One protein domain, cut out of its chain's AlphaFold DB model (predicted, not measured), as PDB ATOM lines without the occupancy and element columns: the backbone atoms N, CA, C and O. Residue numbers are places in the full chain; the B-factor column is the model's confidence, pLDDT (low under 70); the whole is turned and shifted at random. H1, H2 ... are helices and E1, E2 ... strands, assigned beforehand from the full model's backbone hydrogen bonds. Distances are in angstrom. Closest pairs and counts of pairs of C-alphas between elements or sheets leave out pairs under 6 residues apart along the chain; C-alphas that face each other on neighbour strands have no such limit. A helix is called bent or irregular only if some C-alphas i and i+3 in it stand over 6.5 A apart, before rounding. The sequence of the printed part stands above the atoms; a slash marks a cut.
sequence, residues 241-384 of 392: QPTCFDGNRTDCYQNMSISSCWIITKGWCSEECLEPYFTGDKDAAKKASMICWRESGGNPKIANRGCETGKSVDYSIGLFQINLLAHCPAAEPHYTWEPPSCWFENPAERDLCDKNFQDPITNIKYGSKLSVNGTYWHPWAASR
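What this domain is: This is residues 241 to 384 of the 392 residues of the protein "SLT_3 domain-containing protein" of Candidatus Gottesmanbacteria bacterium GW2011_GWA2_43_14 (UniProt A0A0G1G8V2). Two small strand hairpins mark opposite ends of the domain: E1 and E2 with H2 packed on E2 and H1 across H2 at one end, E3 and E4 at the other. Between them H5 crosses the middle and H4 runs along the long axis, with H3 and the long loop of residues 297 to 323 filling much of the second half. The printed part has 144 residues, with five named helices and four named strands in the order E1 E2 H1 H2 H3 E3 E4 H4 H5, and two antiparallel two-stranded sheets, E1 - E2 and E3 - E4. The class is mixed, helices and strands, with under half of the residues in named elements. The whole is compact, with a radius of gyration of the C-alphas of 15.6 A and spans of 44 by 31 by 26 A.

Where its parts are: E1 is residues 252 to 254, beginning at C-alpha 252 (206.482, 353.852, 218.748), and E2 is residues 262 to 264. H1 is residues 271 to 277 and is irregular, but only just: C-alphas 273 and 276 are 6.8 A apart. H2, residues 282 to 296, is the longest helix, 20.7 A. H3 is residues 324 to 327. E3, residues 333 to 337, is 13.5 A long, and E4, residues 340 to 344, is 14.3 A. H4, residues 347 to 357, is 15.2 A long. H5, residues 360 to 370, is 15.1 A long and ends at C-alpha 370 (219.440, 348.223, 239.051).

How they stand to each other: E1 and E2 form a hairpin, antiparallel at 145 degrees, with N 253 and O 263 2.9 A apart, within hydrogen-bond range. The closest C-alphas of E2 and H2 are those of Ile 263 and Met 290, 5.3 A apart. H1 and H2 touch, about perpendicular at 74 degrees, closest at the C-alphas of Glu 275 and Ala 285, 4.8 A. H1 and H5 touch at a steep tilt of 65 degrees, the same way, closest at the C-alphas of Tyr 277 and Lys 365, 6.5 A. H2 and H5 are near each other. H4 and H5 only just touch, with 3 pairs of C-alphas within 8 A, and touch only at the corner; the closest C-alphas are those of Phe 357 and Asn 363, 5.0 A. H3 and H4 only just touch, with 3 such pairs, the closest being Leu 324 and Cys 353, 7.4 A. E3 and E4 form a hairpin, antiparallel at 170 degrees, with N 334 and O 343 2.8 A apart, within hydrogen-bond range. E1 and E3 are apart. Every O i to N i+4 pair is within hydrogen-bond range in H2, H4 and H5; in H1 it is 1 of 3, beside 2 of 4 O i to N i+3 pairs, and H3 is too short for such a pair.

The domain as a whole: The two C-alphas farthest apart are those of Thr 250 and Glu 345, 45.9 A. The printed part has no cut. The link from H2 to H3, 27 residues, is long; within it residues 316 to 317 pair antiparallel with residues 303 to 304 and with residues 322 to 323. The mean pLDDT of the printed part is 92.8, and residues 246 to 248 are under 70.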
ATOM      1  N   GLN A 241     199.024 358.716 227.235       87.19
ATOM      2  CA  GLN A 241     198.883 357.276 227.031       87.19
ATOM      3  C   GLN A 241     199.481 356.882 225.671       87.19
ATOM      4  O   GLN A 241     199.137 357.509 224.664       87.19
ATOM      5  N   PRO A 242     200.381 355.888 225.621       84.31
ATOM      6  CA  PRO A 242     200.902 355.361 224.364       84.31
ATOM      7  C   PRO A 242     199.832 354.541 223.628       84.31
ATOM      8  O   PRO A 242     199.101 353.780 224.252       84.31
ATOM      9  N   THR A 243     199.769 354.668 222.297       82.62
ATOM     10  CA  THR A 243     198.789 353.957 221.440       82.62
ATOM     11  C   THR A 243     199.411 352.861 220.565       82.62
ATOM     12  O   THR A 243     198.799 352.395 219.607       82.62
ATOM     13  N   CYS A 244     200.632 352.420 220.892       80.00
ATOM     14  CA  CYS A 244     201.423 351.520 220.042       80.00
ATOM     15  C   CYS A 244     200.719 350.181 219.718       80.00
ATOM     16  O   CYS A 244     200.914 349.639 218.629       80.00
ATOM     17  N   PHE A 245     199.855 349.678 220.611       70.44
ATOM     18  CA  PHE A 245     199.110 348.424 220.423       70.44
ATOM     19  C   PHE A 245     197.827 348.550 219.588       70.44
ATOM     20  O   PHE A 245     197.356 347.549 219.051       70.44
ATOM     21  N   ASP A 246     197.294 349.755 219.378       64.00
ATOM     22  CA  ASP A 246     195.984 349.950 218.732       64.00
ATOM     23  C   ASP A 246     196.060 349.926 217.191       64.00
ATOM     24  O   ASP A 246     195.233 350.510 216.492       64.00
ATOM     25  N   GLY A 247     197.120 349.334 216.629       62.25
ATOM     26  CA  GLY A 247     197.454 349.425 215.203       62.25
ATOM     27  C   GLY A 247     197.964 350.808 214.772       62.25
ATOM     28  O   GLY A 247     198.448 350.966 213.649       62.25
ATOM     29  N   ASN A 248     197.923 351.802 215.666       66.06
ATOM     30  CA  ASN A 248     198.450 353.139 215.443       66.06
ATOM     31  C   ASN A 248     199.908 353.255 215.920       66.06
ATOM     32  O   ASN A 248     200.208 353.682 217.033       66.06
ATOM     33  N   ARG A 249     200.849 352.914 215.038       78.81
ATOM     34  CA  ARG A 249     202.295 352.949 215.322       78.81
ATOM     35  C   ARG A 249     202.903 354.361 215.323       78.81
ATOM     36  O   ARG A 249     204.102 354.502 215.121       78.81
ATOM     37  N   THR A 250     202.122 355.429 215.509       85.62
ATOM     38  CA  THR A 250     202.688 356.794 215.580       85.62
ATOM     39  C   THR A 250     203.483 357.031 216.857       85.62
ATOM     40  O   THR A 250     204.350 357.901 216.887       85.62
ATOM     41  N   ASP A 251     203.185 356.259 217.904       89.69
ATOM     42  CA  ASP A 251     203.726 356.466 219.248       89.69
ATOM     43  C   ASP A 251     204.849 355.477 219.598       89.69
ATOM     44  O   ASP A 251     205.220 355.327 220.764       89.69
ATOM     45  N   CYS A 252     205.378 354.781 218.591       92.62
ATOM     46  CA  CYS A 252     206.482 353.852 218.748       92.62
ATOM     47  C   CYS A 252     207.240 353.613 217.444       92.62
ATOM     48  O   CYS A 252     206.722 353.798 216.344       92.62
ATOM     49  N   TYR A 253     208.492 353.193 217.566       93.25
ATOM     50  CA  TYR A 253     209.345 352.870 216.433       93.25
ATOM     51  C   TYR A 253     210.303 351.733 216.791       93.25
ATOM     52  O   TYR A 253     210.576 351.490 217.960       93.25
ATOM     53  N   GLN A 254     210.821 351.028 215.787       90.31
ATOM     54  CA  GLN A 254     211.874 350.028 215.974       90.31
ATOM     55  C   GLN A 254     213.224 350.618 215.586       90.31
ATOM     56  O   GLN A 254     213.342 351.306 214.568       90.31
ATOM     57  N   ASN A 255     214.254 350.305 216.369       88.88
ATOM     58  CA  ASN A 255     215.633 350.612 216.023       88.88
ATOM     59  C   ASN A 255     216.453 349.325 215.914       88.88
ATOM     60  O   ASN A 255     217.110 348.913 216.865       88.88
ATOM     61  N   MET A 256     216.483 348.764 214.704       87.06
ATOM     62  CA  MET A 256     217.175 347.508 214.384       87.06
ATOM     63  C   MET A 256     218.688 347.524 214.658       87.06
ATOM     64  O   MET A 256     219.303 346.462 214.649       87.06
ATOM     65  N   SER A 257     219.301 348.698 214.862       85.12
ATOM     66  CA  SER A 257     220.712 348.779 215.270       85.12
ATOM     67  C   SER A 257     220.935 348.485 216.755       85.12
ATOM     68  O   SER A 257     222.059 348.190 217.133       85.12
ATOM     69  N   ILE A 258     219.875 348.553 217.566       83.19
ATOM     70  CA  ILE A 258     219.900 348.251 218.999       83.19
ATOM     71  C   ILE A 258     219.162 346.936 219.266       83.19
ATOM     72  O   ILE A 258     219.668 346.090 219.985       83.19
ATOM     73  N   SER A 259     217.954 346.777 218.715       86.75
ATOM     74  CA  SER A 259     217.030 345.701 219.089       86.75
ATOM     75  C   SER A 259     215.829 345.620 218.130       86.75
ATOM     76  O   SER A 259     215.505 346.582 217.428       86.75
ATOM     77  N   SER A 260     215.141 344.475 218.105       84.56
ATOM     78  CA  SER A 260     213.844 344.307 217.429       84.56
ATOM     79  C   SER A 260     212.641 344.828 218.230       84.56
ATOM     80  O   SER A 260     211.535 344.871 217.690       84.56
ATOM     81  N   CYS A 261     212.817 345.222 219.492       90.19
ATOM     82  CA  CYS A 261     211.730 345.725 220.327       90.19
ATOM     83  C   CYS A 261     211.298 347.147 219.954       90.19
ATOM     84  O   CYS A 261     212.050 347.949 219.388       90.19
ATOM     85  N   TRP A 262     210.041 347.448 220.273       92.00
ATOM     86  CA  TRP A 262     209.465 348.772 220.091       92.00
ATOM     87  C   TRP A 262     210.005 349.737 221.144       92.00
ATOM     88  O   TRP A 262     209.930 349.482 222.344       92.00
ATOM     89  N   ILE A 263     210.517 350.869 220.677       94.50
ATOM     90  CA  ILE A 263     210.830 352.041 221.489       94.50
ATOM     91  C   ILE A 263     209.597 352.934 221.482       94.50
ATOM     92  O   ILE A 263     209.045 353.237 220.420       94.50
ATOM     93  N   ILE A 264     209.166 353.360 222.661       94.75
ATOM     94  CA  ILE A 264     207.943 354.133 222.844       94.75
ATOM     95  C   ILE A 264     208.271 355.625 222.870       94.75
ATOM     96  O   ILE A 264     209.286 356.051 223.419       94.75
ATOM     97  N   THR A 265     207.404 356.446 222.277       94.81
ATOM     98  CA  THR A 265     207.579 357.907 222.224       94.81
ATOM     99  C   THR A 265     206.608 358.665 223.124       94.81
ATOM    100  O   THR A 265     206.759 359.872 223.264       94.81
ATOM    101  N   LYS A 266     205.644 357.985 223.766       95.19
ATOM    102  CA  LYS A 266     204.697 358.564 224.738       95.19
ATOM    103  C   LYS A 266     204.578 357.775 226.041       95.19
ATOM    104  O   LYS A 266     204.813 356.575 226.086       95.19
ATOM    105  N   GLY A 267     204.158 358.455 227.099       95.62
ATOM    106  CA  GLY A 267     203.979 357.866 228.421       95.62
ATOM    107  C   GLY A 267     205.287 357.668 229.174       95.62
ATOM    108  O   GLY A 267     206.359 358.090 228.736       95.62
ATOM    109  N   TRP A 268     205.189 357.031 230.336       96.56
ATOM    110  CA  TRP A 268     206.310 356.879 231.265       96.56
ATOM    111  C   TRP A 268     207.478 356.057 230.716       96.56
ATOM    112  O   TRP A 268     208.614 356.323 231.092       96.56
ATOM    113  N   CYS A 269     207.222 355.120 229.798       97.25
ATOM    114  CA  CYS A 269     208.280 354.376 229.111       97.25
ATOM    115  C   CYS A 269     208.865 355.105 227.900       97.25
ATOM    116  O   CYS A 269     209.638 354.502 227.160       97.25
ATOM    117  N   SER A 270     208.483 356.353 227.622       96.81
ATOM    118  CA  SER A 270     209.036 357.042 226.459       96.81
ATOM    119  C   SER A 270     210.498 357.426 226.649       96.81
ATOM    120  O   SER A 270     210.912 357.781 227.752       96.81
ATOM    121  N   GLU A 271     211.275 357.393 225.564       95.88
ATOM    122  CA  GLU A 271     212.697 357.774 225.573       95.88
ATOM    123  C   GLU A 271     212.914 359.151 226.225       95.88
ATOM    124  O   GLU A 271     213.769 359.287 227.094       95.88
ATOM    125  N   GLU A 272     212.084 360.144 225.888       95.25
ATOM    126  CA  GLU A 272     212.163 361.507 226.442       95.25
ATOM    127  C   GLU A 272     211.915 361.548 227.961       95.25
ATOM    128  O   GLU A 272     212.500 362.365 228.671       95.25
ATOM    129  N   CYS A 273     211.067 360.660 228.483       96.00
ATOM    130  CA  CYS A 273     210.826 360.553 229.921       96.00
ATOM    131  C   CYS A 273     211.949 359.846 230.657       96.00
ATOM    132  O   CYS A 273     212.195 360.161 231.819       96.00
ATOM    133  N   LEU A 274     212.602 358.888 230.002       97.00
ATOM    134  CA  LEU A 274     213.627 358.050 230.604       97.00
ATOM    135  C   LEU A 274     215.012 358.700 230.526       97.00
ATOM    136  O   LEU A 274     215.739 358.635 231.507       97.00
ATOM    137  N   GLU A 275     215.358 359.392 229.436       96.06
ATOM    138  CA  GLU A 275     216.670 360.033 229.207       96.06
ATOM    139  C   GLU A 275     217.223 360.790 230.432       96.06
ATOM    140  O   GLU A 275     218.378 360.550 230.805       96.06
ATOM    141  N   PRO A 276     216.433 361.615 231.150       94.88
ATOM    142  CA  PRO A 276     216.919 362.307 232.340       94.88
ATOM    143  C   PRO A 276     217.364 361.377 233.485       94.88
ATOM    144  O   PRO A 276     218.214 361.769 234.280       94.88
ATOM    145  N   TYR A 277     216.817 360.161 233.574       94.94
ATOM    146  CA  TYR A 277     217.146 359.158 234.593       94.94
ATOM    147  C   TYR A 277     218.345 358.278 234.227       94.94
ATOM    148  O   TYR A 277     218.865 357.572 235.086       94.94
ATOM    149  N   PHE A 278     218.790 358.325 232.973       95.31
ATOM    150  CA  PHE A 278     219.939 357.575 232.463       95.31
ATOM    151  C   PHE A 278     221.093 358.521 232.129       95.31
ATOM    152  O   PHE A 278     221.780 358.365 231.128       95.31
ATOM    153  N   THR A 279     221.308 359.550 232.956       93.19
ATOM    154  CA  THR A 279     222.398 360.541 232.804       93.19
ATOM    155  C   THR A 279     222.392 361.319 231.476       93.19
ATOM    156  O   THR A 279     223.394 361.929 231.108       93.19
ATOM    157  N   GLY A 280     221.263 361.346 230.757       93.12
ATOM    158  CA  GLY A 280     221.181 361.912 229.408       93.12
ATOM    159  C   GLY A 280     221.711 360.991 228.301       93.12
ATOM    160  O   GLY A 280     221.853 361.433 227.161       93.12
ATOM    161  N   ASP A 281     222.022 359.730 228.609       95.62
ATOM    162  CA  ASP A 281     222.394 358.728 227.615       95.62
ATOM    163  C   ASP A 281     221.145 358.255 226.858       95.62
ATOM    164  O   ASP A 281     220.269 357.564 227.386       95.62
ATOM    165  N   LYS A 282     221.074 358.641 225.584       95.75
ATOM    166  CA  LYS A 282     219.958 358.309 224.696       95.75
ATOM    167  C   LYS A 282     219.876 356.829 224.367       95.75
ATOM    168  O   LYS A 282     218.776 356.316 224.190       95.75
ATOM    169  N   ASP A 283     221.000 356.134 224.253       95.31
ATOM    170  CA  ASP A 283     220.969 354.714 223.916       95.31
ATOM    171  C   ASP A 283     220.545 353.893 225.136       95.31
ATOM    172  O   ASP A 283     219.694 353.011 225.003       95.31
ATOM    173  N   ALA A 284     221.005 354.266 226.335       96.31
ATOM    174  CA  ALA A 284     220.486 353.719 227.588       96.31
ATOM    175  C   ALA A 284     218.976 353.981 227.746       96.31
ATOM    176  O   ALA A 284     218.224 353.063 228.069       96.31
ATOM    177  N   ALA A 285     218.504 355.194 227.438       97.00
ATOM    178  CA  ALA A 285     217.084 355.543 227.492       97.00
ATOM    179  C   ALA A 285     216.224 354.747 226.496       97.00
ATOM    180  O   ALA A 285     215.113 354.335 226.832       97.00
ATOM    181  N   LYS A 286     216.730 354.476 225.284       96.62
ATOM    182  CA  LYS A 286     216.050 353.600 224.315       96.62
ATOM    183  C   LYS A 286     215.960 352.167 224.826       96.62
ATOM    184  O   LYS A 286     214.884 351.579 224.753       96.62
ATOM    185  N   LYS A 287     217.051 351.608 225.365       96.56
ATOM    186  CA  LYS A 287     217.045 350.269 225.987       96.56
ATOM    187  C   LYS A 287     216.055 350.204 227.149       96.56
ATOM    188  O   LYS A 287     215.217 349.308 227.191       96.56
ATOM    189  N   ALA A 288     216.061 351.220 228.006       97.44
ATOM    190  CA  ALA A 288     215.107 351.364 229.096       97.44
ATOM    191  C   ALA A 288     213.656 351.430 228.603       97.44
ATOM    192  O   ALA A 288     212.786 350.801 229.198       97.44
ATOM    193  N   SER A 289     213.395 352.146 227.504       97.31
ATOM    194  CA  SER A 289     212.068 352.232 226.883       97.31
ATOM    195  C   SER A 289     211.561 350.861 226.448       97.31
ATOM    196  O   SER A 289     210.420 350.509 226.748       97.31
ATOM    197  N   MET A 290     212.427 350.065 225.815       95.62
ATOM    198  CA  MET A 290     212.103 348.711 225.362       95.62
ATOM    199  C   MET A 290     211.778 347.779 226.531       95.62
ATOM    200  O   MET A 290     210.754 347.101 226.497       95.62
ATOM    201  N   ILE A 291     212.601 347.787 227.586       96.88
ATOM    202  CA  ILE A 291     212.360 346.983 228.794       96.88
ATOM    203  C   ILE A 291     211.075 347.421 229.488       96.88
ATOM    204  O   ILE A 291     210.177 346.613 229.684       96.88
ATOM    205  N   CYS A 292     210.942 348.709 229.794       97.50
ATOM    206  CA  CYS A 292     209.770 349.276 230.455       97.50
ATOM    207  C   CYS A 292     208.464 348.926 229.716       97.50
ATOM    208  O   CYS A 292     207.461 348.545 230.322       97.50
ATOM    209  N   TRP A 293     208.473 349.017 228.383       94.81
ATOM    210  CA  TRP A 293     207.311 348.653 227.579       94.81
ATOM    211  C   TRP A 293     207.013 347.158 227.627       94.81
ATOM    212  O   TRP A 293     205.860 346.774 227.801       94.81
ATOM    213  N   ARG A 294     208.041 346.314 227.500       93.44
ATOM    214  CA  ARG A 294     207.880 344.859 227.502       93.44
ATOM    215  C   ARG A 294     207.401 344.320 228.850       93.44
ATOM    216  O   ARG A 294     206.625 343.370 228.872       93.44
ATOM    217  N   GLU A 295     207.868 344.920 229.939       95.06
ATOM    218  CA  GLU A 295     207.579 344.490 231.307       95.06
ATOM    219  C   GLU A 295     206.183 344.931 231.775       95.06
ATOM    220  O   GLU A 295     205.502 344.186 232.476       95.06
ATOM    221  N   SER A 296     205.718 346.131 231.401       95.75
ATOM    222  CA  SER A 296     204.470 346.669 231.970       95.75
ATOM    223  C   SER A 296     203.531 347.374 230.991       95.75
ATOM    224  O   SER A 296     202.486 347.894 231.399       95.75
ATOM    225  N   GLY A 297     203.893 347.466 229.709       93.00
ATOM    226  CA  GLY A 297     203.152 348.268 228.736       93.00
ATOM    227  C   GLY A 297     203.072 349.747 229.136       93.00
ATOM    228  O   GLY A 297     202.090 350.427 228.847       93.00
ATOM    229  N   GLY A 298     204.057 350.248 229.891       94.06
ATOM    230  CA  GLY A 298     204.078 351.624 230.392       94.06
ATOM    231  C   GLY A 298     203.040 351.977 231.441       94.06
ATOM    232  O   GLY A 298     202.857 353.159 231.745       94.06
ATOM    233  N   ASN A 299     202.398 350.979 232.040       94.69
ATOM    234  CA  ASN A 299     201.501 351.189 233.157       94.69
ATOM    235  C   ASN A 299     202.262 350.998 234.487       94.69
ATOM    236  O   ASN A 299     202.694 349.885 234.796       94.69
ATOM    237  N   PRO A 300     202.420 352.057 235.305       96.06
ATOM    238  CA  PRO A 300     203.155 351.977 236.566       96.06
ATOM    239  C   PRO A 300     202.396 351.218 237.660       96.06
ATOM    240  O   PRO A 300     202.946 350.986 238.724       96.06
ATOM    241  N   LYS A 301     201.139 350.828 237.429       96.44
ATOM    242  CA  LYS A 301     200.310 350.105 238.405       96.44
ATOM    243  C   LYS A 301     200.227 348.603 238.141       96.44
ATOM    244  O   LYS A 301     199.480 347.919 238.836       96.44
ATOM    245  N   ILE A 302     200.930 348.094 237.129       95.81
ATOM    246  CA  ILE A 302     200.946 346.657 236.842       95.81
ATOM    247  C   ILE A 302     201.691 345.931 237.953       95.81
ATOM    248  O   ILE A 302     202.779 346.335 238.360       95.81
ATOM    249  N   ALA A 303     201.086 344.847 238.420       96.25
ATOM    250  CA  ALA A 303     201.622 343.989 239.454       96.25
ATOM    251  C   ALA A 303     201.575 342.540 238.973       96.25
ATOM    252  O   ALA A 303     200.503 342.038 238.634       96.25
ATOM    253  N   ASN A 304     202.714 341.861 239.000       95.81
ATOM    254  CA  ASN A 304     202.782 340.413 238.953       95.81
ATOM    255  C   ASN A 304     202.806 339.892 240.394       95.81
ATOM    256  O   ASN A 304     203.745 340.165 241.136       95.81
ATOM    257  N   ARG A 305     201.758 339.170 240.798       95.56
ATOM    258  CA  ARG A 305     201.636 338.540 242.127       95.56
ATOM    259  C   ARG A 305     201.547 337.019 242.013       95.56
ATOM    260  O   ARG A 305     200.868 336.370 242.808       95.56
ATOM    261  N   GLY A 306     202.190 336.451 240.990       93.56
ATOM    262  CA  GLY A 306     202.154 335.019 240.694       93.56
ATOM    263  C   GLY A 306     202.476 334.158 241.916       93.56
ATOM    264  O   GLY A 306     201.797 333.152 242.143       93.56
ATOM    265  N   CYS A 307     203.404 334.609 242.761       93.38
ATOM    266  CA  CYS A 307     203.803 333.881 243.963       93.38
ATOM    267  C   CYS A 307     202.766 333.827 245.085       93.38
ATOM    268  O   CYS A 307     202.773 332.864 245.848       93.38
ATOM    269  N   GLU A 308     201.813 334.761 245.159       92.00
ATOM    270  CA  GLU A 308     200.708 334.665 246.130       92.00
ATOM    271  C   GLU A 308     199.698 333.575 245.733       92.00
ATOM    272  O   GLU A 308     198.998 333.019 246.575       92.00
ATOM    273  N   THR A 309     199.631 333.259 244.437       93.06
ATOM    274  CA  THR A 309     198.713 332.254 243.868       93.06
ATOM    275  C   THR A 309     199.378 330.909 243.580       93.06
ATOM    276  O   THR A 309     198.721 329.989 243.102       93.06
ATOM    277  N   GLY A 310     200.681 330.810 243.838       91.44
ATOM    278  CA  GLY A 310     201.509 329.658 243.508       91.44
ATOM    279  C   GLY A 310     201.630 329.349 242.018       91.44
ATOM    280  O   GLY A 310     201.709 328.185 241.636       91.44
ATOM    281  N   LYS A 311     201.639 330.390 241.174       89.94
ATOM    282  CA  LYS A 311     201.867 330.280 239.722       89.94
ATOM    283  C   LYS A 311     203.337 330.447 239.326       89.94
ATOM    284  O   LYS A 311     203.790 329.824 238.376       89.94
ATOM    285  N   SER A 312     204.073 331.296 240.033       93.44
ATOM    286  CA  SER A 312     205.510 331.540 239.841       93.44
ATOM    287  C   SER A 312     206.124 332.000 241.162       93.44
ATOM    288  O   SER A 312     205.393 332.216 242.121       93.44
ATOM    289  N   VAL A 313     207.441 332.174 241.246       92.38
ATOM    290  CA  VAL A 313     208.075 332.813 242.414       92.38
ATOM    291  C   VAL A 313     208.134 334.340 242.297       92.38
ATOM    292  O   VAL A 313     208.813 334.986 243.081       92.38
ATOM    293  N   ASP A 314     207.432 334.940 241.337       93.38
ATOM    294  CA  ASP A 314     207.566 336.369 241.070       93.38
ATOM    295  C   ASP A 314     206.551 337.205 241.848       93.38
ATOM    296  O   ASP A 314     205.339 336.955 241.814       93.38
ATOM    297  N   TYR A 315     207.074 338.243 242.504       96.25
ATOM    298  CA  TYR A 315     206.309 339.369 243.025       96.25
ATOM    299  C   TYR A 315     206.913 340.662 242.481       96.25
ATOM    300  O   TYR A 315     207.825 341.214 243.089       96.25
ATOM    301  N   SER A 316     206.402 341.181 241.371       97.31
ATOM    302  CA  SER A 316     207.009 342.315 240.667       97.31
ATOM    303  C   SER A 316     206.037 343.469 240.459       97.31
ATOM    304  O   SER A 316     204.870 343.237 240.155       97.31
ATOM    305  N   ILE A 317     206.495 344.716 240.624       97.81
ATOM    306  CA  ILE A 317     205.632 345.909 240.577       97.81
ATOM    307  C   ILE A 317     206.169 346.990 239.629       97.81
ATOM    308  O   ILE A 317     207.359 347.323 239.611       97.81
ATOM    309  N   GLY A 318     205.242 347.608 238.902       97.75
ATOM    310  CA  GLY A 318     205.407 348.878 238.206       97.75
ATOM    311  C   GLY A 318     206.056 348.788 236.831       97.75
ATOM    312  O   GLY A 318     205.994 347.760 236.163       97.75
ATOM    313  N   LEU A 319     206.631 349.908 236.389       97.88
ATOM    314  CA  LEU A 319     207.120 350.106 235.018       97.88
ATOM    315  C   LEU A 319     208.190 349.095 234.603       97.88
ATOM    316  O   LEU A 319     208.119 348.523 233.524       97.88
ATOM    317  N   PHE A 320     209.155 348.857 235.482       98.12
ATOM    318  CA  PHE A 320     210.244 347.910 235.269       98.12
ATOM    319  C   PHE A 320     210.012 346.582 235.995       98.12
ATOM    320  O   PHE A 320     210.975 345.861 236.209       98.12
ATOM    321  N   GLN A 321     208.780 346.278 236.435       97.94
ATOM    322  CA  GLN A 321     208.456 345.034 237.153       97.94
ATOM    323  C   GLN A 321     209.507 344.680 238.230       97.94
ATOM    324  O   GLN A 321     210.094 343.602 238.240       97.94
ATOM    325  N   ILE A 322     209.765 345.615 239.151       97.81
ATOM    326  CA  ILE A 322     210.781 345.444 240.200       97.81
ATOM    327  C   ILE A 322     210.351 344.319 241.140       97.81
ATOM    328  O   ILE A 322     209.285 344.429 241.745       97.81
ATOM    329  N   ASN A 323     211.172 343.274 241.287       96.56
ATOM    330  CA  ASN A 323     210.863 342.121 242.137       96.56
ATOM    331  C   ASN A 323     211.006 342.467 243.634       96.56
ATOM    332  O   ASN A 323     212.106 342.694 244.145       96.56
ATOM    333  N   LEU A 324     209.889 342.491 244.358       95.81
ATOM    334  CA  LEU A 324     209.811 342.830 245.779       95.81
ATOM    335  C   LEU A 324     210.453 341.771 246.677       95.81
ATOM    336  O   LEU A 324     210.891 342.127 247.769       95.81
ATOM    337  N   LEU A 325     210.566 340.514 246.236       94.00
ATOM    338  CA  LEU A 325     211.253 339.478 247.014       94.00
ATOM    339  C   LEU A 325     212.761 339.748 247.120       94.00
ATOM    340  O   LEU A 325     213.380 339.374 248.109       94.00
ATOM    341  N   ALA A 326     213.345 340.437 246.137       94.06
ATOM    342  CA  ALA A 326     214.760 340.812 246.142       94.06
ATOM    343  C   ALA A 326     215.003 342.261 246.602       94.06
ATOM    344  O   ALA A 326     216.103 342.611 247.030       94.06
ATOM    345  N   HIS A 327     213.996 343.133 246.484       93.69
ATOM    346  CA  HIS A 327     214.196 344.585 246.553       93.69
ATOM    347  C   HIS A 327     213.296 345.326 247.548       93.69
ATOM    348  O   HIS A 327     213.366 346.553 247.627       93.69
ATOM    349  N   CYS A 328     212.493 344.616 248.346       91.31
ATOM    350  CA  CYS A 328     211.788 345.189 249.494       91.31
ATOM    351  C   CYS A 328     212.464 344.755 250.813       91.31
ATOM    352  O   CYS A 328     212.045 343.772 251.424       91.31
ATOM    353  N   PRO A 329     213.499 345.476 251.291       75.69
ATOM    354  CA  PRO A 329     214.293 345.055 252.449       75.69
ATOM    355  C   PRO A 329     213.517 345.055 253.772       75.69
ATOM    356  O   PRO A 329     213.911 344.364 254.701       75.69
ATOM    357  N   ALA A 330     212.437 345.835 253.874       75.31
ATOM    358  CA  ALA A 330     211.669 345.949 255.110       75.31
ATOM    359  C   ALA A 330     210.770 344.728 255.361       75.31
ATOM    360  O   ALA A 330     210.535 344.366 256.499       75.31
ATOM    361  N   ALA A 331     210.294 344.061 254.312       75.50
ATOM    362  CA  ALA A 331     209.180 343.130 254.451       75.50
ATOM    363  C   ALA A 331     209.571 341.674 254.780       75.50
ATOM    364  O   ALA A 331     208.669 340.841 254.871       75.50
ATOM    365  N   GLU A 332     210.871 341.379 254.937       88.44
ATOM    366  CA  GLU A 332     211.435 340.029 255.134       88.44
ATOM    367  C   GLU A 332     210.725 338.976 254.254       88.44
ATOM    368  O   GLU A 332     209.936 338.165 254.745       88.44
ATOM    369  N   PRO A 333     210.913 339.049 252.923       92.12
ATOM    370  CA  PRO A 333     210.253 338.143 251.998       92.12
ATOM    371  C   PRO A 333     210.766 336.713 252.151       92.12
ATOM    372  O   PRO A 333     211.966 336.462 252.248       92.12
ATOM    373  N   HIS A 334     209.842 335.766 252.065       94.25
ATOM    374  CA  HIS A 334     210.105 334.336 252.008       94.25
ATOM    375  C   HIS A 334     209.433 333.747 250.776       94.25
ATOM    376  O   HIS A 334     208.367 334.210 250.367       94.25
ATOM    377  N   TYR A 335     210.032 332.709 250.198       95.31
ATOM    378  CA  TYR A 335     209.459 332.013 249.054       95.31
ATOM    379  C   TYR A 335     209.884 330.546 248.989       95.31
ATOM    380  O   TYR A 335     210.910 330.142 249.538       95.31
ATOM    381  N   THR A 336     209.076 329.742 248.302       95.56
ATOM    382  CA  THR A 336     209.376 328.352 247.941       95.56
ATOM    383  C   THR A 336     209.308 328.195 246.432       95.56
ATOM    384  O   THR A 336     208.553 328.909 245.784       95.56
ATOM    385  N   TRP A 337     210.079 327.258 245.881       92.94
ATOM    386  CA  TRP A 337     210.057 326.918 244.450       92.94
ATOM    387  C   TRP A 337     209.044 325.834 244.111       92.94
ATOM    388  O   TRP A 337     208.414 325.881 243.061       92.94
ATOM    389  N   GLU A 338     208.883 324.859 245.005       94.69
ATOM    390  CA  GLU A 338     208.080 323.662 244.762       94.69
ATOM    391  C   GLU A 338     207.193 323.348 245.984       94.69
ATOM    392  O   GLU A 338     207.692 322.841 246.993       94.69
ATOM    393  N   PRO A 339     205.878 323.642 245.923       93.00
ATOM    394  CA  PRO A 339     205.236 324.486 244.912       93.00
ATOM    395  C   PRO A 339     205.729 325.941 245.012       93.00
ATOM    396  O   PRO A 339     206.177 326.355 246.092       93.00
ATOM    397  N   PRO A 340     205.645 326.730 243.927       94.50
ATOM    398  CA  PRO A 340     205.989 328.134 244.003       94.50
ATOM    399  C   PRO A 340     205.063 328.813 245.012       94.50
ATOM    400  O   PRO A 340     203.856 328.588 244.997       94.50
ATOM    401  N   SER A 341     205.616 329.584 245.939       96.06
ATOM    402  CA  SER A 341     204.828 330.400 246.866       96.06
ATOM    403  C   SER A 341     205.681 331.524 247.434       96.06
ATOM    404  O   SER A 341     206.906 331.419 247.431       96.06
ATOM    405  N   CYS A 342     205.057 332.588 247.931       95.12
ATOM    406  CA  CYS A 342     205.745 333.629 248.686       95.12
ATOM    407  C   CYS A 342     204.891 334.147 249.844       95.12
ATOM    408  O   CYS A 342     203.660 334.103 249.807       95.12
ATOM    409  N   TRP A 343     205.551 334.676 250.868       94.62
ATOM    410  CA  TRP A 343     204.915 335.461 251.918       94.62
ATOM    411  C   TRP A 343     205.891 336.503 252.460       94.62
ATOM    412  O   TRP A 343     207.099 336.415 252.269       94.62
ATOM    413  N   PHE A 344     205.352 337.500 253.148       94.31
ATOM    414  CA  PHE A 344     206.122 338.557 253.793       94.31
ATOM    415  C   PHE A 344     205.785 338.530 255.278       94.31
ATOM    416  O   PHE A 344     204.603 338.453 255.627       94.31
ATOM    417  N   GLU A 345     206.788 338.590 256.152       93.62
ATOM    418  CA  GLU A 345     206.533 338.603 257.599       93.62
ATOM    419  C   GLU A 345     205.748 339.846 258.023       93.62
ATOM    420  O   GLU A 345     204.894 339.776 258.912       93.62
ATOM    421  N   ASN A 346     205.986 340.970 257.337       94.31
ATOM    422  CA  ASN A 346     205.287 342.226 257.565       94.31
ATOM    423  C   ASN A 346     204.491 342.683 256.324       94.31
ATOM    424  O   ASN A 346     205.010 343.410 255.469       94.31
ATOM    425  N   PRO A 347     203.193 342.328 256.230       92.62
ATOM    426  CA  PRO A 347     202.339 342.727 255.113       92.62
ATOM    427  C   PRO A 347     202.209 344.245 254.935       92.62
ATOM    428  O   PRO A 347     202.071 344.714 253.810       92.62
ATOM    429  N   ALA A 348     202.280 345.026 256.020       94.81
ATOM    430  CA  ALA A 348     202.151 346.481 255.940       94.81
ATOM    431  C   ALA A 348     203.373 347.132 255.270       94.81
ATOM    432  O   ALA A 348     203.232 348.102 254.526       94.81
ATOM    433  N   GLU A 349     204.568 346.589 255.505       93.50
ATOM    434  CA  GLU A 349     205.795 347.045 254.842       93.50
ATOM    435  C   GLU A 349     205.849 346.599 253.382       93.50
ATOM    436  O   GLU A 349     206.229 347.397 252.523       93.50
ATOM    437  N   ARG A 350     205.370 345.388 253.070       94.38
ATOM    438  CA  ARG A 350     205.144 344.961 251.680       94.38
ATOM    439  C   ARG A 350     204.207 345.928 250.956       94.38
ATOM    440  O   ARG A 350     204.539 346.376 249.864       94.38
ATOM    441  N   ASP A 351     203.065 346.278 251.550       94.81
ATOM    442  CA  ASP A 351     202.087 347.187 250.930       94.81
ATOM    443  C   ASP A 351     202.671 348.585 250.698       94.81
ATOM    444  O   ASP A 351     202.361 349.246 249.702       94.81
ATOM    445  N   LEU A 352     203.551 349.036 251.597       94.81
ATOM    446  CA  LEU A 352     204.301 350.271 251.413       94.81
ATOM    447  C   LEU A 352     205.288 350.160 250.242       94.81
ATOM    448  O   LEU A 352     205.340 351.077 249.425       94.81
ATOM    449  N   CYS A 353     206.033 349.056 250.125       94.62
ATOM    450  CA  CYS A 353     206.908 348.795 248.977       94.62
ATOM    451  C   CYS A 353     206.125 348.748 247.659       94.62
ATOM    452  O   CYS A 353     206.526 349.409 246.704       94.62
ATOM    453  N   ASP A 354     205.001 348.027 247.616       95.12
ATOM    454  CA  ASP A 354     204.119 347.952 246.447       95.12
ATOM    455  C   ASP A 354     203.685 349.363 246.032       95.12
ATOM    456  O   ASP A 354     203.968 349.818 244.925       95.12
ATOM    457  N   LYS A 355     203.128 350.136 246.970       96.12
ATOM    458  CA  LYS A 355     202.714 351.519 246.709       96.12
ATOM    459  C   LYS A 355     203.866 352.415 246.242       96.12
ATOM    460  O   LYS A 355     203.654 353.252 245.368       96.12
ATOM    461  N   ASN A 356     205.058 352.266 246.816       94.94
ATOM    462  CA  ASN A 356     206.228 353.047 246.421       94.94
ATOM    463  C   ASN A 356     206.672 352.702 244.996       94.94
ATOM    464  O   ASN A 356     206.981 353.602 244.225       94.94
ATOM    465  N   PHE A 357     206.661 351.424 244.613       96.56
ATOM    466  CA  PHE A 357     207.017 351.013 243.255       96.56
ATOM    467  C   PHE A 357     205.899 351.234 242.229       96.56
ATOM    468  O   PHE A 357     206.184 351.210 241.034       96.56
ATOM    469  N   GLN A 358     204.668 351.519 242.662       96.94
ATOM    470  CA  GLN A 358     203.608 352.025 241.783       96.94
ATOM    471  C   GLN A 358     203.773 353.507 241.418       96.94
ATOM    472  O   GLN A 358     203.122 353.992 240.488       96.94
ATOM    473  N   ASP A 359     204.616 354.251 242.141       96.50
ATOM    474  CA  ASP A 359     205.003 355.599 241.737       96.50
ATOM    475  C   ASP A 359     206.000 355.515 240.567       96.50
ATOM    476  O   ASP A 359     207.082 354.936 240.717       96.50
ATOM    477  N   PRO A 360     205.675 356.078 239.389       96.44
ATOM    478  CA  PRO A 360     206.497 355.914 238.195       96.44
ATOM    479  C   PRO A 360     207.905 356.487 238.370       96.44
ATOM    480  O   PRO A 360     208.866 355.888 237.900       96.44
ATOM    481  N   ILE A 361     208.050 357.610 239.077       95.62
ATOM    482  CA  ILE A 361     209.351 358.255 239.299       95.62
ATOM    483  C   ILE A 361     210.234 357.359 240.166       95.62
ATOM    484  O   ILE A 361     211.387 357.099 239.824       95.62
ATOM    485  N   THR A 362     209.688 356.861 241.274       95.81
ATOM    486  CA  THR A 362     210.377 355.938 242.179       95.81
ATOM    487  C   THR A 362     210.769 354.653 241.454       95.81
ATOM    488  O   THR A 362     211.913 354.211 241.570       95.81
ATOM    489  N   ASN A 363     209.864 354.092 240.646       97.44
ATOM    490  CA  ASN A 363     210.125 352.887 239.864       97.44
ATOM    491  C   ASN A 363     211.241 353.097 238.824       97.44
ATOM    492  O   ASN A 363     212.170 352.295 238.772       97.44
ATOM    493  N   ILE A 364     211.216 354.201 238.063       97.38
ATOM    494  CA  ILE A 364     212.257 354.529 237.072       97.38
ATOM    495  C   ILE A 364     213.610 354.762 237.751       97.38
ATOM    496  O   ILE A 364     214.617 354.222 237.298       97.38
ATOM    497  N   LYS A 365     213.654 355.526 238.854       95.81
ATOM    498  CA  LYS A 365     214.894 355.747 239.623       95.81
ATOM    499  C   LYS A 365     215.497 354.413 240.073       95.81
ATOM    500  O   LYS A 365     216.708 354.221 239.978       95.81
ATOM    501  N   TYR A 366     214.659 353.481 240.527       96.50
ATOM    502  CA  TYR A 366     215.118 352.163 240.953       96.50
ATOM    503  C   TYR A 366     215.558 351.277 239.779       96.50
ATOM    504  O   TYR A 366     216.610 350.651 239.865       96.50
ATOM    505  N   GLY A 367     214.819 351.274 238.665       96.94
ATOM    506  CA  GLY A 367     215.202 350.568 237.437       96.94
ATOM    507  C   GLY A 367     216.520 351.082 236.844       96.94
ATOM    508  O   GLY A 367     217.384 350.291 236.476       96.94
ATOM    509  N   SER A 368     216.738 352.399 236.836       97.00
ATOM    510  CA  SER A 368     218.019 352.998 236.429       97.00
ATOM    511  C   SER A 368     219.169 352.532 237.331       97.00
ATOM    512  O   SER A 368     220.201 352.075 236.843       97.00
ATOM    513  N   LYS A 369     218.960 352.519 238.655       95.81
ATOM    514  CA  LYS A 369     219.951 351.999 239.608       95.81
ATOM    515  C   LYS A 369     220.277 350.521 239.368       95.81
ATOM    516  O   LYS A 369     221.451 350.171 239.300       95.81
ATOM    517  N   LEU A 370     219.260 349.664 239.269       96.12
ATOM    518  CA  LEU A 370     219.440 348.223 239.051       96.12
ATOM    519  C   LEU A 370     220.126 347.924 237.717       96.12
ATOM    520  O   LEU A 370     220.918 346.991 237.637       96.12
ATOM    521  N   SER A 371     219.860 348.740 236.697       96.44
ATOM    522  CA  SER A 371     220.486 348.593 235.385       96.44
ATOM    523  C   SER A 371     221.874 349.229 235.272       96.44
ATOM    524  O   SER A 371     222.432 349.308 234.177       96.44
ATOM    525  N   VAL A 372     222.430 349.732 236.381       95.62
ATOM    526  CA  VAL A 372     223.716 350.446 236.410       95.62
ATOM    527  C   VAL A 372     223.704 351.599 235.396       95.62
ATOM    528  O   VAL A 372     224.535 351.684 234.491       95.62
ATOM    529  N   ASN A 373     222.684 352.458 235.503       95.31
ATOM    530  CA  ASN A 373     222.385 353.540 234.564       95.31
ATOM    531  C   ASN A 373     222.280 353.057 233.103       95.31
ATOM    532  O   ASN A 373     222.718 353.738 232.178       95.31
ATOM    533  N   GLY A 374     221.674 351.886 232.888       95.31
ATOM    534  CA  GLY A 374     221.403 351.317 231.567       95.31
ATOM    535  C   GLY A 374     222.581 350.614 230.890       95.31
ATOM    536  O   GLY A 374     222.505 350.335 229.691       95.31
ATOM    537  N   THR A 375     223.642 350.306 231.639       95.19
ATOM    538  CA  THR A 375     224.800 349.537 231.147       95.19
ATOM    539  C   THR A 375     224.696 348.032 231.411       95.19
ATOM    540  O   THR A 375     225.461 347.269 230.826       95.19
ATOM    541  N   TYR A 376     223.748 347.593 232.245       95.25
ATOM    542  CA  TYR A 376     223.574 346.195 232.642       95.25
ATOM    543  C   TYR A 376     222.086 345.831 232.733       95.25
ATOM    544  O   TYR A 376     221.412 346.220 233.678       95.25
ATOM    545  N   TRP A 377     221.544 345.083 231.768       95.19
ATOM    546  CA  TRP A 377     220.104 344.773 231.725       95.19
ATOM    547  C   TRP A 377     219.738 343.321 232.042       95.19
ATOM    548  O   TRP A 377     218.555 342.982 232.080       95.19
ATOM    549  N   HIS A 378     220.727 342.484 232.351       92.69
ATOM    550  CA  HIS A 378     220.539 341.074 232.693       92.69
ATOM    551  C   HIS A 378     219.505 340.762 233.795       92.69
ATOM    552  O   HIS A 378     218.887 339.698 233.690       92.69
ATOM    553  N   PRO A 379     219.235 341.638 234.791       94.38
ATOM    554  CA  PRO A 379     218.190 341.379 235.784       94.38
ATOM    555  C   PRO A 379     216.783 341.257 235.185       94.38
ATOM    556  O   PRO A 379     215.908 340.654 235.800       94.38
ATOM    557  N   TRP A 380     216.553 341.798 233.984       95.25
ATOM    558  CA  TRP A 380     215.278 341.693 233.282       95.25
ATOM    559  C   TRP A 380     215.333 340.598 232.235       95.25
ATOM    560  O   TRP A 380     216.130 340.666 231.297       95.25
ATOM    561  N   ALA A 381     214.429 339.622 232.326       92.62
ATOM    562  CA  ALA A 381     214.299 338.588 231.303       92.62
ATOM    563  C   ALA A 381     214.037 339.198 229.916       92.62
ATOM    564  O   ALA A 381     214.599 338.722 228.931       92.62
ATOM    565  N   ALA A 382     213.293 340.310 229.849       92.69
ATOM    566  CA  ALA A 382     213.028 341.049 228.616       92.69
ATOM    567  C   ALA A 382     214.290 341.518 227.864       92.69
ATOM    568  O   ALA A 382     214.213 341.760 226.660       92.69
ATOM    569  N   SER A 383     215.451 341.622 228.522       93.38
ATOM    570  CA  SER A 383     216.709 342.042 227.881       93.38
ATOM    571  C   SER A 383     217.300 341.008 226.923       93.38
ATOM    572  O   SER A 383     218.065 341.353 226.023       93.38
ATOM    573  N   ARG A 384     216.930 339.739 227.098       90.88
ATOM    574  CA  ARG A 384     217.578 338.596 226.449       90.88
ATOM    575  C   ARG A 384     217.257 338.503 224.965       90.88
ATOM    576  O   ARG A 384     216.240 339.022 224.508       90.88
TER     577      ARG A 384